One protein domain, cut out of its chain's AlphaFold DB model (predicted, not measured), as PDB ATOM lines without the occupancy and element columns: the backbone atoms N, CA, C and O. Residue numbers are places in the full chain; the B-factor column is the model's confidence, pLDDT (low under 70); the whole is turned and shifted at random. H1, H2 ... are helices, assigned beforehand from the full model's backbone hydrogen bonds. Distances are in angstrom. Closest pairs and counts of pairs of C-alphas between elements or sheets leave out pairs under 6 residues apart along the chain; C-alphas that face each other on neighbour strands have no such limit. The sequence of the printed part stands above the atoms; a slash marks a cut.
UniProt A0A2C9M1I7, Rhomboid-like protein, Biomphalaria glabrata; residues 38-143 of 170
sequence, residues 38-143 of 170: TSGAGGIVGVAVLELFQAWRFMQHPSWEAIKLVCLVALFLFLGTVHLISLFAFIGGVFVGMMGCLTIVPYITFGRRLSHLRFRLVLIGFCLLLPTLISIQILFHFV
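This is residues 38 to 143 of the 170 residues of the protein "Rhomboid-like protein" of Biomphalaria glabrata (UniProt A0A2C9M1I7). Four helices make a flat slab: H1 and H3 cross closely in the middle, H2 packs on H1 along one edge and H4 on H3 along the other. The printed part has 106 residues with helices H1 to H4, class all helix. It is only just loose, close to compact, with a radius of gyration of the C-alphas of 15.9 A, spanning 50 by 39 by 13 A.

H1, residues 38 to 54, and H2, residues 62 to 80, form a helical hairpin, closest at the C-alphas of Val 49 and Leu 69, 7.2 A. H1 touches H3, residues 87 to 104, at a steep tilt of 46 degrees, closest at C-alphas 43 and 97, 4.0 A. H3 and H4, residues 115 to 142, form another helical hairpin, closest at C-alphas 103 and 122, 4.7 A. Every O i to N i+4 pair is within hydrogen-bond range in H1, H2 and H3, and 23 of 24 in H4.

H1 begins at C-alpha 38 (-31.014, -20.683, -33.018). H4, 40.7 A long, ends at C-alpha 142 (-34.118, -2.557, -18.715).

The printed part has no cut. Confidence is under 70 at residues 79 to 86, 106 to 114 and 141 to 143.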
ATOM      1  N   THR A  38     -31.416 -20.012 -34.261       80.25
ATOM      2  CA  THR A  38     -31.014 -20.683 -33.018       80.25
ATOM      3  C   THR A  38     -32.139 -20.795 -31.995       80.25
ATOM      4  O   THR A  38     -32.359 -21.869 -31.435       80.25
ATOM      5  N   SER A  39     -32.873 -19.707 -31.756       82.00
ATOM      6  CA  SER A  39     -34.000 -19.691 -30.817       82.00
ATOM      7  C   SER A  39     -35.158 -20.564 -31.304       82.00
ATOM      8  O   SER A  39     -35.757 -21.290 -30.512       82.00
ATOM      9  N   GLY A  40     -35.430 -20.570 -32.612       87.88
ATOM     10  CA  GLY A  40     -36.417 -21.455 -33.233       87.88
ATOM     11  C   GLY A  40     -36.037 -22.932 -33.114       87.88
ATOM     12  O   GLY A  40     -36.866 -23.752 -32.719       87.88
ATOM     13  N   ALA A  41     -34.770 -23.268 -33.377       88.75
ATOM     14  CA  ALA A  41     -34.241 -24.619 -33.190       88.75
ATOM     15  C   ALA A  41     -34.345 -25.062 -31.721       88.75
ATOM     16  O   ALA A  41     -34.849 -26.150 -31.444       88.75
ATOM     17  N   GLY A  42     -33.960 -24.194 -30.778       89.38
ATOM     18  CA  GLY A  42     -34.146 -24.423 -29.343       89.38
ATOM     19  C   GLY A  42     -35.614 -24.639 -28.971       89.38
ATOM     20  O   GLY A  42     -35.930 -25.560 -28.223       89.38
ATOM     21  N   GLY A  43     -36.531 -23.864 -29.553       91.44
ATOM     22  CA  GLY A  43     -37.973 -24.018 -29.348       91.44
ATOM     23  C   GLY A  43     -38.504 -25.382 -29.771       91.44
ATOM     24  O   GLY A  43     -39.196 -26.034 -28.988       91.44
ATOM     25  N   ILE A  44     -38.136 -25.854 -30.964       91.38
ATOM     26  CA  ILE A  44     -38.525 -27.189 -31.451       91.38
ATOM     27  C   ILE A  44     -37.989 -28.278 -30.513       91.38
ATOM     28  O   ILE A  44     -38.720 -29.200 -30.147       91.38
ATOM     29  N   VAL A  45     -36.737 -28.148 -30.072       92.25
ATOM     30  CA  VAL A  45     -36.127 -29.076 -29.111       92.25
ATOM     31  C   VAL A  45     -36.870 -29.059 -27.771       92.25
ATOM     32  O   VAL A  45     -37.170 -30.121 -27.227       92.25
ATOM     33  N   GLY A  46     -37.232 -27.882 -27.255       91.06
ATOM     34  CA  GLY A  46     -38.004 -27.743 -26.017       91.06
ATOM     35  C   GLY A  46     -39.384 -28.402 -26.091       91.06
ATOM     36  O   GLY A  46     -39.803 -29.061 -25.136       91.06
ATOM     37  N   VAL A  47     -40.061 -28.293 -27.239       91.56
ATOM     38  CA  VAL A  47     -41.322 -29.005 -27.497       91.56
ATOM     39  C   VAL A  47     -41.104 -30.518 -27.460       91.56
ATOM     40  O   VAL A  47     -41.803 -31.210 -26.722       91.56
ATOM     41  N   ALA A  48     -40.103 -31.024 -28.185       90.44
ATOM     42  CA  ALA A  48     -39.816 -32.456 -28.264       90.44
ATOM     43  C   ALA A  48     -39.464 -33.071 -26.897       90.44
ATOM     44  O   ALA A  48     -39.901 -34.178 -26.578       90.44
ATOM     45  N   VAL A  49     -38.717 -32.345 -26.055       88.88
ATOM     46  CA  VAL A  49     -38.383 -32.784 -24.690       88.88
ATOM     47  C   VAL A  49     -39.644 -32.937 -23.840       88.88
ATOM     48  O   VAL A  49     -39.830 -33.976 -23.202       88.88
ATOM     49  N   LEU A  50     -40.528 -31.935 -23.826       87.94
ATOM     50  CA  LEU A  50     -41.759 -32.024 -23.038       87.94
ATOM     51  C   LEU A  50     -42.745 -33.054 -23.574       87.94
ATOM     52  O   LEU A  50     -43.446 -33.680 -22.779       87.94
ATOM     53  N   GLU A  51     -42.817 -33.234 -24.887       87.88
ATOM     54  CA  GLU A  51     -43.653 -34.264 -25.495       87.88
ATOM     55  C   GLU A  51     -43.173 -35.666 -25.095       87.88
ATOM     56  O   GLU A  51     -43.979 -36.490 -24.657       87.88
ATOM     57  N   LEU A  52     -41.857 -35.910 -25.130       87.88
ATOM     58  CA  LEU A  52     -41.267 -37.165 -24.667       87.88
ATOM     59  C   LEU A  52     -41.550 -37.415 -23.178       87.88
ATOM     60  O   LEU A  52     -41.913 -38.530 -22.802       87.88
ATOM     61  N   PHE A  53     -41.431 -36.387 -22.331       85.62
ATOM     62  CA  PHE A  53     -41.764 -36.492 -20.906       85.62
ATOM     63  C   PHE A  53     -43.239 -36.834 -20.677       85.62
ATOM     64  O   PHE A  53     -43.555 -37.695 -19.855       85.62
ATOM     65  N   GLN A  54     -44.147 -36.194 -21.416       83.69
ATOM     66  CA  GLN A  54     -45.581 -36.464 -21.323       83.69
ATOM     67  C   GLN A  54     -45.920 -37.880 -21.814       83.69
ATOM     68  O   GLN A  54     -46.690 -38.591 -21.170       83.69
ATOM     69  N   ALA A  55     -45.317 -38.325 -22.915       83.88
ATOM     70  CA  ALA A  55     -45.566 -39.629 -23.525       83.88
ATOM     71  C   ALA A  55     -44.680 -40.769 -22.979       83.88
ATOM     72  O   ALA A  55     -44.757 -41.893 -23.480       83.88
ATOM     73  N   TRP A  56     -43.891 -40.528 -21.924       83.06
ATOM     74  CA  TRP A  56     -42.885 -41.470 -21.409       83.06
ATOM     75  C   TRP A  56     -43.440 -42.866 -21.105       83.06
ATOM     76  O   TRP A  56     -42.778 -43.875 -21.331       83.06
ATOM     77  N   ARG A  57     -44.683 -42.937 -20.609       77.31
ATOM     78  CA  ARG A  57     -45.349 -44.196 -20.240       77.31
ATOM     79  C   ARG A  57     -45.952 -44.951 -21.432       77.31
ATOM     80  O   ARG A  57     -46.261 -46.131 -21.297       77.31
ATOM     81  N   PHE A  58     -46.142 -44.287 -22.570       78.19
ATOM     82  CA  PHE A  58     -46.712 -44.889 -23.779       78.19
ATOM     83  C   PHE A  58     -45.650 -45.405 -24.753       78.19
ATOM     84  O   PHE A  58     -45.951 -46.264 -25.578       78.19
ATOM     85  N   MET A  59     -44.417 -44.900 -24.672       78.12
ATOM     86  CA  MET A  59     -43.335 -45.331 -25.553       78.12
ATOM     87  C   MET A  59     -42.715 -46.652 -25.093       78.12
ATOM     88  O   MET A  59     -42.495 -46.876 -23.907       78.12
ATOM     89  N   GLN A  60     -42.381 -47.513 -26.056       76.75
ATOM     90  CA  GLN A  60     -41.761 -48.816 -25.789       76.75
ATOM     91  C   GLN A  60     -40.317 -48.692 -25.266       76.75
ATOM     92  O   GLN A  60     -39.900 -49.486 -24.427       76.75
ATOM     93  N   HIS A  61     -39.566 -47.679 -25.721       81.94
ATOM     94  CA  HIS A  61     -38.166 -47.448 -25.339       81.94
ATOM     95  C   HIS A  61     -37.859 -45.956 -25.095       81.94
ATOM     96  O   HIS A  61     -37.121 -45.338 -25.864       81.94
ATOM     97  N   PRO A  62     -38.386 -45.353 -24.014       80.88
ATOM     98  CA  PRO A  62     -38.253 -43.915 -23.769       80.88
ATOM     99  C   PRO A  62     -36.807 -43.476 -23.479       80.88
ATOM    100  O   PRO A  62     -36.415 -42.360 -23.809       80.88
ATOM    101  N   SER A  63     -35.982 -44.362 -22.915       83.94
ATOM    102  CA  SER A  63     -34.580 -44.067 -22.597       83.94
ATOM    103  C   SER A  63     -33.722 -43.825 -23.840       83.94
ATOM    104  O   SER A  63     -32.869 -42.946 -23.824       83.94
ATOM    105  N   TRP A  64     -33.949 -44.566 -24.928       86.94
ATOM    106  CA  TRP A  64     -33.192 -44.402 -26.172       86.94
ATOM    107  C   TRP A  64     -33.523 -43.086 -26.872       86.94
ATOM    108  O   TRP A  64     -32.619 -42.395 -27.340       86.94
ATOM    109  N   GLU A  65     -34.801 -42.710 -26.898       85.94
ATOM    110  CA  GLU A  65     -35.229 -41.428 -27.464       85.94
ATOM    111  C   GLU A  65     -34.737 -40.247 -26.616       85.94
ATOM    112  O   GLU A  65     -34.250 -39.255 -27.161       85.94
ATOM    113  N   ALA A  66     -34.734 -40.386 -25.285       86.56
ATOM    114  CA  ALA A  66     -34.146 -39.389 -24.393       86.56
ATOM    115  C   ALA A  66     -32.644 -39.203 -24.649       86.56
ATOM    116  O   ALA A  66     -32.175 -38.071 -24.734       86.56
ATOM    117  N   ILE A  67     -31.892 -40.295 -24.828       88.00
ATOM    118  CA  ILE A  67     -30.453 -40.233 -25.125       88.00
ATOM    119  C   ILE A  67     -30.194 -39.506 -26.451       88.00
ATOM    120  O   ILE A  67     -29.287 -38.677 -26.515       88.00
ATOM    121  N   LYS A  68     -30.995 -39.757 -27.495       87.94
ATOM    122  CA  LYS A  68     -30.873 -39.043 -28.780       87.94
ATOM    123  C   LYS A  68     -31.122 -37.543 -28.622       87.94
ATOM    124  O   LYS A  68     -30.335 -36.748 -29.130       87.94
ATOM    125  N   LEU A  69     -32.173 -37.157 -27.897       86.44
ATOM    126  CA  LEU A  69     -32.497 -35.752 -27.625       86.44
ATOM    127  C   LEU A  69     -31.411 -35.058 -26.795       86.44
ATOM    128  O   LEU A  69     -31.010 -33.946 -27.127       86.44
ATOM    129  N   VAL A  70     -30.884 -35.721 -25.765       85.50
ATOM    130  CA  VAL A  70     -29.773 -35.195 -24.956       85.50
ATOM    131  C   VAL A  70     -28.505 -35.046 -25.795       85.50
ATOM    132  O   VAL A  70     -27.827 -34.029 -25.690       85.50
ATOM    133  N   CYS A  71     -28.203 -36.011 -26.667       87.31
ATOM    134  CA  CYS A  71     -27.075 -35.927 -27.595       87.31
ATOM    135  C   CYS A  71     -27.233 -34.752 -28.573       87.31
ATOM    136  O   CYS A  71     -26.288 -33.997 -28.789       87.31
ATOM    137  N   LEU A  72     -28.445 -34.540 -29.102       85.44
ATOM    138  CA  LEU A  72     -28.758 -33.403 -29.966       85.44
ATOM    139  C   LEU A  72     -28.547 -32.072 -29.228       85.44
ATOM    140  O   LEU A  72     -27.854 -31.198 -29.738       85.44
ATOM    141  N   VAL A  73     -29.084 -31.933 -28.012       85.00
ATOM    142  CA  VAL A  73     -28.880 -30.740 -27.172       85.00
ATOM    143  C   VAL A  73     -27.395 -30.518 -26.894       85.00
ATOM    144  O   VAL A  73     -26.914 -29.403 -27.064       85.00
ATOM    145  N   ALA A  74     -26.653 -31.561 -26.522       82.44
ATOM    146  CA  ALA A  74     -25.219 -31.468 -26.260       82.44
ATOM    147  C   ALA A  74     -24.430 -31.018 -27.500       82.44
ATOM    148  O   ALA A  74     -23.518 -30.205 -27.377       82.44
ATOM    149  N   LEU A  75     -24.814 -31.480 -28.692       81.62
ATOM    150  CA  LEU A  75     -24.226 -31.041 -29.955       81.62
ATOM    151  C   LEU A  75     -24.523 -29.560 -30.229       81.62
ATOM    152  O   LEU A  75     -23.612 -28.817 -30.585       81.62
ATOM    153  N   PHE A  76     -25.762 -29.109 -30.014       76.50
ATOM    154  CA  PHE A  76     -26.125 -27.692 -30.152       76.50
ATOM    155  C   PHE A  76     -25.404 -26.801 -29.136       76.50
ATOM    156  O   PHE A  76     -24.949 -25.717 -29.494       76.50
ATOM    157  N   LEU A  77     -25.248 -27.266 -27.896       76.06
ATOM    158  CA  LEU A  77     -24.467 -26.576 -26.871       76.06
ATOM    159  C   LEU A  77     -22.990 -26.494 -27.264       76.06
ATOM    160  O   LEU A  77     -22.398 -25.425 -27.161       76.06
ATOM    161  N   PHE A  78     -22.413 -27.584 -27.774       73.75
ATOM    162  CA  PHE A  78     -21.030 -27.612 -28.249       73.75
ATOM    163  C   PHE A  78     -20.812 -26.638 -29.415       73.75
ATOM    164  O   PHE A  78     -19.888 -25.831 -29.375       73.75
ATOM    165  N   LEU A  79     -21.710 -26.629 -30.407       69.50
ATOM    166  CA  LEU A  79     -21.694 -25.640 -31.493       69.50
ATOM    167  C   LEU A  79     -21.896 -24.199 -30.989       69.50
ATOM    168  O   LEU A  79     -21.347 -23.267 -31.574       69.50
ATOM    169  N   GLY A  80     -22.632 -24.018 -29.888       64.06
ATOM    170  CA  GLY A  80     -22.788 -22.736 -29.199       64.06
ATOM    171  C   GLY A  80     -21.480 -22.149 -28.690       64.06
ATOM    172  O   GLY A  80     -21.236 -20.955 -28.811       64.06
ATOM    173  N   THR A  81     -20.577 -23.001 -28.215       60.56
ATOM    174  CA  THR A  81     -19.276 -22.551 -27.708       60.56
ATOM    175  C   THR A  81     -18.309 -22.089 -28.815       60.56
ATOM    176  O   THR A  81     -17.319 -21.423 -28.524       60.56
ATOM    177  N   VAL A  82     -18.610 -22.378 -30.090       56.12
ATOM    178  CA  VAL A  82     -17.760 -22.087 -31.267       56.12
ATOM    179  C   VAL A  82     -18.088 -20.727 -31.922       56.12
ATOM    180  O   VAL A  82     -17.602 -20.438 -33.006       56.12
ATOM    181  N   HIS A  83     -18.864 -19.846 -31.276       55.84
ATOM    182  CA  HIS A  83     -19.276 -18.523 -31.805       55.84
ATOM    183  C   HIS A  83     -20.345 -18.564 -32.916       55.84
ATOM    184  O   HIS A  83     -20.820 -17.519 -33.349       55.84
ATOM    185  N   LEU A  84     -20.767 -19.753 -33.364       52.50
ATOM    186  CA  LEU A  84     -21.799 -19.899 -34.401       52.50
ATOM    187  C   LEU A  84     -23.229 -19.707 -33.862       52.50
ATOM    188  O   LEU A  84     -24.141 -19.403 -34.628       52.50
ATOM    189  N   ILE A  85     -23.449 -19.956 -32.566       62.94
ATOM    190  CA  ILE A  85     -24.777 -20.064 -31.948       62.94
ATOM    191  C   ILE A  85     -24.723 -19.441 -30.543       62.94
ATOM    192  O   ILE A  85     -23.899 -19.818 -29.723       62.94
ATOM    193  N   SER A  86     -25.627 -18.521 -30.210       69.94
ATOM    194  CA  SER A  86     -25.706 -17.968 -28.847       69.94
ATOM    195  C   SER A  86     -26.429 -18.933 -27.896       69.94
ATOM    196  O   SER A  86     -27.592 -19.292 -28.134       69.94
ATOM    197  N   LEU A  87     -25.791 -19.289 -26.780       75.19
ATOM    198  CA  LEU A  87     -26.371 -20.160 -25.753       75.19
ATOM    199  C   LEU A  87     -27.649 -19.567 -25.134       75.19
ATOM    200  O   LEU A  87     -28.631 -20.285 -24.945       75.19
ATOM    201  N   PHE A  88     -27.672 -18.257 -24.880       74.38
ATOM    202  CA  PHE A  88     -28.831 -17.578 -24.294       74.38
ATOM    203  C   PHE A  88     -30.075 -17.672 -25.181       74.38
ATOM    204  O   PHE A  88     -31.153 -17.998 -24.683       74.38
ATOM    205  N   ALA A  89     -29.940 -17.479 -26.498       77.81
ATOM    206  CA  ALA A  89     -31.076 -17.626 -27.408       77.81
ATOM    207  C   ALA A  89     -31.538 -19.081 -27.541       77.81
ATOM    208  O   ALA A  89     -32.735 -19.326 -27.686       77.81
ATOM    209  N   PHE A  90     -30.620 -20.049 -27.458       82.94
ATOM    210  CA  PHE A  90     -30.983 -21.464 -27.442       82.94
ATOM    211  C   PHE A  90     -31.770 -21.820 -26.172       82.94
ATOM    212  O   PHE A  90     -32.859 -22.379 -26.275       82.94
ATOM    213  N   ILE A  91     -31.281 -21.428 -24.987       83.44
ATOM    214  CA  ILE A  91     -31.963 -21.655 -23.699       83.44
ATOM    215  C   ILE A  91     -33.321 -20.942 -23.667       83.44
ATOM    216  O   ILE A  91     -34.325 -21.549 -23.289       83.44
ATOM    217  N   GLY A  92     -33.373 -19.678 -24.098       84.38
ATOM    218  CA  GLY A  92     -34.614 -18.910 -24.189       84.38
ATOM    219  C   GLY A  92     -35.621 -19.565 -25.133       84.38
ATOM    220  O   GLY A  92     -36.788 -19.734 -24.777       84.38
ATOM    221  N   GLY A  93     -35.154 -20.026 -26.297       88.00
ATOM    222  CA  GLY A  93     -35.943 -20.808 -27.244       88.00
ATOM    223  C   GLY A  93     -36.504 -22.082 -26.620       88.00
ATOM    224  O   GLY A  93     -37.713 -22.298 -26.675       88.00
ATOM    225  N   VAL A  94     -35.661 -22.888 -25.964       89.94
ATOM    226  CA  VAL A  94     -36.074 -24.117 -25.263       89.94
ATOM    227  C   VAL A  94     -37.160 -23.820 -24.231       89.94
ATOM    228  O   VAL A  94     -38.196 -24.482 -24.239       89.94
ATOM    229  N   PHE A  95     -36.981 -22.800 -23.389       89.50
ATOM    230  CA  PHE A  95     -37.958 -22.439 -22.358       89.50
ATOM    231  C   PHE A  95     -39.314 -22.025 -22.950       89.50
ATOM    232  O   PHE A  95     -40.365 -22.508 -22.514       89.50
ATOM    233  N   VAL A  96     -39.305 -21.181 -23.985       89.50
ATOM    234  CA  VAL A  96     -40.530 -20.757 -24.682       89.50
ATOM    235  C   VAL A  96     -41.192 -21.938 -25.393       89.50
ATOM    236  O   VAL A  96     -42.411 -22.089 -25.319       89.50
ATOM    237  N   GLY A  97     -40.408 -22.816 -26.020       90.81
ATOM    238  CA  GLY A  97     -40.892 -24.044 -26.651       90.81
ATOM    239  C   GLY A  97     -41.565 -24.989 -25.658       90.81
ATOM    240  O   GLY A  97     -42.639 -25.517 -25.939       90.81
ATOM    241  N   MET A  98     -40.999 -25.137 -24.458       88.38
ATOM    242  CA  MET A  98     -41.601 -25.916 -23.376       88.38
ATOM    243  C   MET A  98     -42.968 -25.339 -22.955       88.38
ATOM    244  O   MET A  98     -43.981 -26.040 -22.944       88.38
ATOM    245  N   MET A  99     -43.044 -24.039 -22.664       86.81
ATOM    246  CA  MET A  99     -44.317 -23.393 -22.304       86.81
ATOM    247  C   MET A  99     -45.347 -23.454 -23.451       86.81
ATOM    248  O   MET A  99     -46.542 -23.681 -23.227       86.81
ATOM    249  N   GLY A 100     -44.880 -23.313 -24.695       87.88
ATOM    250  CA  GLY A 100     -45.688 -23.442 -25.905       87.88
ATOM    251  C   GLY A 100     -46.251 -24.850 -26.089       87.88
ATOM    252  O   GLY A 100     -47.437 -24.994 -26.374       87.88
ATOM    253  N   CYS A 101     -45.452 -25.889 -25.839       88.19
ATOM    254  CA  CYS A 101     -45.881 -27.287 -25.897       88.19
ATOM    255  C   CYS A 101     -47.066 -27.554 -24.960       88.19
ATOM    256  O   CYS A 101     -48.062 -28.124 -25.390       88.19
ATOM    257  N   LEU A 102     -47.023 -27.061 -23.717       83.12
ATOM    258  CA  LEU A 102     -48.122 -27.235 -22.754       83.12
ATOM    259  C   LEU A 102     -49.437 -26.585 -23.211       83.12
ATOM    260  O   LEU A 102     -50.521 -27.065 -22.876       83.12
ATOM    261  N   THR A 103     -49.339 -25.491 -23.966       82.88
ATOM    262  CA  THR A 103     -50.497 -24.721 -24.433       82.88
ATOM    263  C   THR A 103     -51.057 -25.280 -25.746       82.88
ATOM    264  O   THR A 103     -52.271 -25.416 -25.892       82.88
ATOM    265  N   ILE A 104     -50.178 -25.617 -26.696       79.50
ATOM    266  CA  ILE A 104     -50.520 -26.016 -28.074       79.50
ATOM    267  C   ILE A 104     -50.736 -27.526 -28.190       79.50
ATOM    268  O   ILE A 104     -51.622 -27.962 -28.927       79.50
ATOM    269  N   VAL A 105     -49.959 -28.321 -27.450       78.88
ATOM    270  CA  VAL A 105     -49.983 -29.791 -27.457       78.88
ATOM    271  C   VAL A 105     -50.493 -30.296 -26.102       78.88
ATOM    272  O   VAL A 105     -49.747 -30.856 -25.298       78.88
ATOM    273  N   PRO A 106     -51.785 -30.095 -25.791       67.25
ATOM    274  CA  PRO A 106     -52.368 -30.668 -24.593       67.25
ATOM    275  C   PRO A 106     -52.388 -32.199 -24.690       67.25
ATOM    276  O   PRO A 106     -52.961 -32.765 -25.623       67.25
ATOM    277  N   TYR A 107     -51.807 -32.843 -23.680       65.69
ATOM    278  CA  TYR A 107     -51.687 -34.291 -23.506       65.69
ATOM    279  C   TYR A 107     -52.923 -35.103 -23.953       65.69
ATOM    280  O   TYR A 107     -54.076 -34.775 -23.641       65.69
ATOM    281  N   ILE A 108     -52.673 -36.208 -24.666       61.53
ATOM    282  CA  ILE A 108     -53.695 -37.166 -25.108       61.53
ATOM    283  C   ILE A 108     -54.228 -37.922 -23.886       61.53
ATOM    284  O   ILE A 108     -53.651 -38.898 -23.417       61.53
ATOM    285  N   THR A 109     -55.372 -37.480 -23.368       56.94
ATOM    286  CA  THR A 109     -56.148 -38.229 -22.372       56.94
ATOM    287  C   THR A 109     -57.532 -38.547 -22.913       56.94
ATOM    288  O   THR A 109     -58.330 -37.639 -23.157       56.94
ATOM    289  N   PHE A 110     -57.847 -39.833 -23.058       57.38
ATOM    290  CA  PHE A 110     -59.184 -40.297 -23.423       57.38
ATOM    291  C   PHE A 110     -60.110 -40.247 -22.192       57.38
ATOM    292  O   PHE A 110     -59.996 -41.070 -21.288       57.38
ATOM    293  N   GLY A 111     -61.024 -39.266 -22.126       60.38
ATOM    294  CA  GLY A 111     -62.076 -39.219 -21.096       60.38
ATOM    295  C   GLY A 111     -62.799 -37.869 -20.933       60.38
ATOM    296  O   GLY A 111     -62.178 -36.809 -20.886       60.38
ATOM    297  N   ARG A 112     -64.132 -37.894 -20.762       64.31
ATOM    298  CA  ARG A 112     -65.010 -36.697 -20.683       64.31
ATOM    299  C   ARG A 112     -64.744 -35.809 -19.453       64.31
ATOM    300  O   ARG A 112     -64.871 -34.594 -19.536       64.31
ATOM    301  N   ARG A 113     -64.305 -36.399 -18.331       60.62
ATOM    302  CA  ARG A 113     -63.956 -35.684 -17.081       60.62
ATOM    303  C   ARG A 113     -62.567 -35.030 -17.131       60.62
ATOM    304  O   ARG A 113     -62.337 -34.034 -16.452       60.62
ATOM    305  N   LEU A 114     -61.674 -35.546 -17.979       66.38
ATOM    306  CA  LEU A 114     -60.342 -34.980 -18.215       66.38
ATOM    307  C   LEU A 114     -60.368 -33.786 -19.184       66.38
ATOM    308  O   LEU A 114     -59.450 -32.974 -19.156       66.38
ATOM    309  N   SER A 115     -61.454 -33.599 -19.946       70.25
ATOM    310  CA  SER A 115     -61.641 -32.437 -20.834       70.25
ATOM    311  C   SER A 115     -61.564 -31.093 -20.088       70.25
ATOM    312  O   SER A 115     -60.854 -30.181 -20.505       70.25
ATOM    313  N   HIS A 116     -62.194 -30.986 -18.912       75.38
ATOM    314  CA  HIS A 116     -62.100 -29.777 -18.080       75.38
ATOM    315  C   HIS A 116     -60.715 -29.580 -17.449       75.38
ATOM    316  O   HIS A 116     -60.322 -28.454 -17.155       75.38
ATOM    317  N   LEU A 117     -59.970 -30.660 -17.194       75.75
ATOM    318  CA  LEU A 117     -58.592 -30.563 -16.706       75.75
ATOM    319  C   LEU A 117     -57.663 -30.069 -17.824       75.75
ATOM    320  O   LEU A 117     -56.857 -29.177 -17.591       75.75
ATOM    321  N   ARG A 118     -57.853 -30.576 -19.047       76.69
ATOM    322  CA  ARG A 118     -57.162 -30.126 -20.259       76.69
ATOM    323  C   ARG A 118     -57.406 -28.647 -20.534       76.69
ATOM    324  O   ARG A 118     -56.452 -27.912 -20.742       76.69
ATOM    325  N   PHE A 119     -58.662 -28.202 -20.486       80.94
ATOM    326  CA  PHE A 119     -58.985 -26.786 -20.673       80.94
ATOM    327  C   PHE A 119     -58.306 -25.905 -19.615       80.94
ATOM    328  O   PHE A 119     -57.745 -24.868 -19.951       80.94
ATOM    329  N   ARG A 120     -58.278 -26.348 -18.349       82.12
ATOM    330  CA  ARG A 120     -57.563 -25.645 -17.271       82.12
ATOM    331  C   ARG A 120     -56.052 -25.599 -17.495       82.12
ATOM    332  O   ARG A 120     -55.463 -24.551 -17.279       82.12
ATOM    333  N   LEU A 121     -55.434 -26.688 -17.949       79.75
ATOM    334  CA  LEU A 121     -54.001 -26.735 -18.262       79.75
ATOM    335  C   LEU A 121     -53.631 -25.792 -19.411       79.75
ATOM    336  O   LEU A 121     -52.666 -25.048 -19.283       79.75
ATOM    337  N   VAL A 122     -54.428 -25.764 -20.483       83.81
ATOM    338  CA  VAL A 122     -54.226 -24.830 -21.605       83.81
ATOM    339  C   VAL A 122     -54.402 -23.382 -21.146       83.81
ATOM    340  O   VAL A 122     -53.586 -22.533 -21.487       83.81
ATOM    341  N   LEU A 123     -55.426 -23.100 -20.332       85.94
ATOM    342  CA  LEU A 123     -55.656 -21.763 -19.779       85.94
ATOM    343  C   LEU A 123     -54.481 -21.310 -18.900       85.94
ATOM    344  O   LEU A 123     -54.010 -20.190 -19.045       85.94
ATOM    345  N   ILE A 124     -53.979 -22.188 -18.024       85.19
ATOM    346  CA  ILE A 124     -52.811 -21.916 -17.174       85.19
ATOM    347  C   ILE A 124     -51.564 -21.697 -18.034       85.19
ATOM    348  O   ILE A 124     -50.850 -20.724 -17.813       85.19
ATOM    349  N   GLY A 125     -51.321 -22.551 -19.033       83.81
ATOM    350  CA  GLY A 125     -50.197 -22.409 -19.962       83.81
ATOM    351  C   GLY A 125     -50.227 -21.071 -20.696       83.81
ATOM    352  O   GLY A 125     -49.235 -20.348 -20.695       83.81
ATOM    353  N   PHE A 126     -51.389 -20.676 -21.216       85.00
ATOM    354  CA  PHE A 126     -51.573 -19.388 -21.882       85.00
ATOM    355  C   PHE A 126     -51.388 -18.199 -20.927       85.00
ATOM    356  O   PHE A 126     -50.681 -17.241 -21.251       85.00
ATOM    357  N   CYS A 127     -51.969 -18.282 -19.725       87.88
ATOM    358  CA  CYS A 127     -51.806 -17.278 -18.676       87.88
ATOM    359  C   CYS A 127     -50.369 -17.167 -18.160       87.88
ATOM    360  O   CYS A 127     -50.041 -16.127 -17.608       87.88
ATOM    361  N   LEU A 128     -49.522 -18.187 -18.313       85.75
ATOM    362  CA  LEU A 128     -48.105 -18.130 -17.945       85.75
ATOM    363  C   LEU A 128     -47.226 -17.676 -19.118       85.75
ATOM    364  O   LEU A 128     -46.300 -16.891 -18.921       85.75
ATOM    365  N   LEU A 129     -47.520 -18.116 -20.341       87.06
ATOM    366  CA  LEU A 129     -46.696 -17.851 -21.522       87.06
ATOM    367  C   LEU A 129     -46.675 -16.366 -21.904       87.06
ATOM    368  O   LEU A 129     -45.606 -15.802 -22.113       87.06
ATOM    369  N   LEU A 130     -47.829 -15.699 -21.950       86.38
ATOM    370  CA  LEU A 130     -47.873 -14.279 -22.314       86.38
ATOM    371  C   LEU A 130     -47.130 -13.361 -21.327       86.38
ATOM    372  O   LEU A 130     -46.273 -12.599 -21.778       86.38
ATOM    373  N   PRO A 131     -47.384 -13.405 -20.004       89.25
ATOM    374  CA  PRO A 131     -46.672 -12.533 -19.077       89.25
ATOM    375  C   PRO A 131     -45.192 -12.886 -18.959       89.25
ATOM    376  O   PRO A 131     -44.393 -11.976 -18.778       89.25
ATOM    377  N   THR A 132     -44.796 -14.159 -19.106       85.88
ATOM    378  CA  THR A 132     -43.366 -14.511 -19.119       85.88
ATOM    379  C   THR A 132     -42.663 -13.909 -20.332       85.88
ATOM    380  O   THR A 132     -41.649 -13.239 -20.152       85.88
ATOM    381  N   LEU A 133     -43.231 -14.020 -21.539       85.31
ATOM    382  CA  LEU A 133     -42.678 -13.380 -22.739       85.31
ATOM    383  C   LEU A 133     -42.577 -11.856 -22.591       85.31
ATOM    384  O   LEU A 133     -41.533 -11.281 -22.891       85.31
ATOM    385  N   ILE A 134     -43.628 -11.211 -22.078       87.50
ATOM    386  CA  ILE A 134     -43.636  -9.763 -21.838       87.50
ATOM    387  C   ILE A 134     -42.581  -9.383 -20.788       87.50
ATOM    388  O   ILE A 134     -41.826  -8.441 -20.996       87.50
ATOM    389  N   SER A 135     -42.478 -10.134 -19.688       85.38
ATOM    390  CA  SER A 135     -41.494  -9.876 -18.630       85.38
ATOM    391  C   SER A 135     -40.055 -10.015 -19.125       85.38
ATOM    392  O   SER A 135     -39.210  -9.208 -18.756       85.38
ATOM    393  N   ILE A 136     -39.796 -10.988 -20.003       79.94
ATOM    394  CA  ILE A 136     -38.485 -11.202 -20.616       79.94
ATOM    395  C   ILE A 136     -38.150 -10.025 -21.536       79.94
ATOM    396  O   ILE A 136     -37.063  -9.473 -21.426       79.94
ATOM    397  N   GLN A 137     -39.083  -9.590 -22.387       79.62
ATOM    398  CA  GLN A 137     -38.885  -8.421 -23.256       79.62
ATOM    399  C   GLN A 137     -38.602  -7.144 -22.456       79.62
ATOM    400  O   GLN A 137     -37.681  -6.396 -22.771       79.62
ATOM    401  N   ILE A 138     -39.356  -6.928 -21.378       82.38
ATOM    402  CA  ILE A 138     -39.147  -5.806 -20.463       82.38
ATOM    403  C   ILE A 138     -37.768  -5.902 -19.800       82.38
ATOM    404  O   ILE A 138     -37.039  -4.916 -19.770       82.38
ATOM    405  N   LEU A 139     -37.385  -7.085 -19.311       78.25
ATOM    406  CA  LEU A 139     -36.074  -7.319 -18.712       78.25
ATOM    407  C   LEU A 139     -34.946  -7.002 -19.701       78.25
ATOM    408  O   LEU A 139     -34.022  -6.292 -19.330       78.25
ATOM    409  N   PHE A 140     -35.036  -7.457 -20.952       71.50
ATOM    410  CA  PHE A 140     -34.037  -7.139 -21.978       71.50
ATOM    411  C   PHE A 140     -33.924  -5.633 -22.242       71.50
ATOM    412  O   PHE A 140     -32.816  -5.136 -22.415       71.50
ATOM    413  N   HIS A 141     -35.038  -4.897 -22.209       69.31
ATOM    414  CA  HIS A 141     -35.028  -3.441 -22.364       69.31
ATOM    415  C   HIS A 141     -34.386  -2.743 -21.150       69.31
ATOM    416  O   HIS A 141     -33.569  -1.850 -21.309       69.31
ATOM    417  N   PHE A 142     -34.695  -3.168 -19.922       68.19
ATOM    418  CA  PHE A 142     -34.118  -2.557 -18.715       68.19
ATOM    419  C   PHE A 142     -32.656  -2.948 -18.457       68.19
ATOM    420  O   PHE A 142     -31.927  -2.200 -17.814       68.19
ATOM    421  N   VAL A 143     -32.215  -4.110 -18.941       62.66
ATOM    422  CA  VAL A 143     -30.834  -4.604 -18.784       62.66
ATOM    423  C   VAL A 143     -29.877  -3.984 -19.823       62.66
ATOM    424  O   VAL A 143     -28.678  -4.238 -19.767       62.66
TER     425      VAL A 143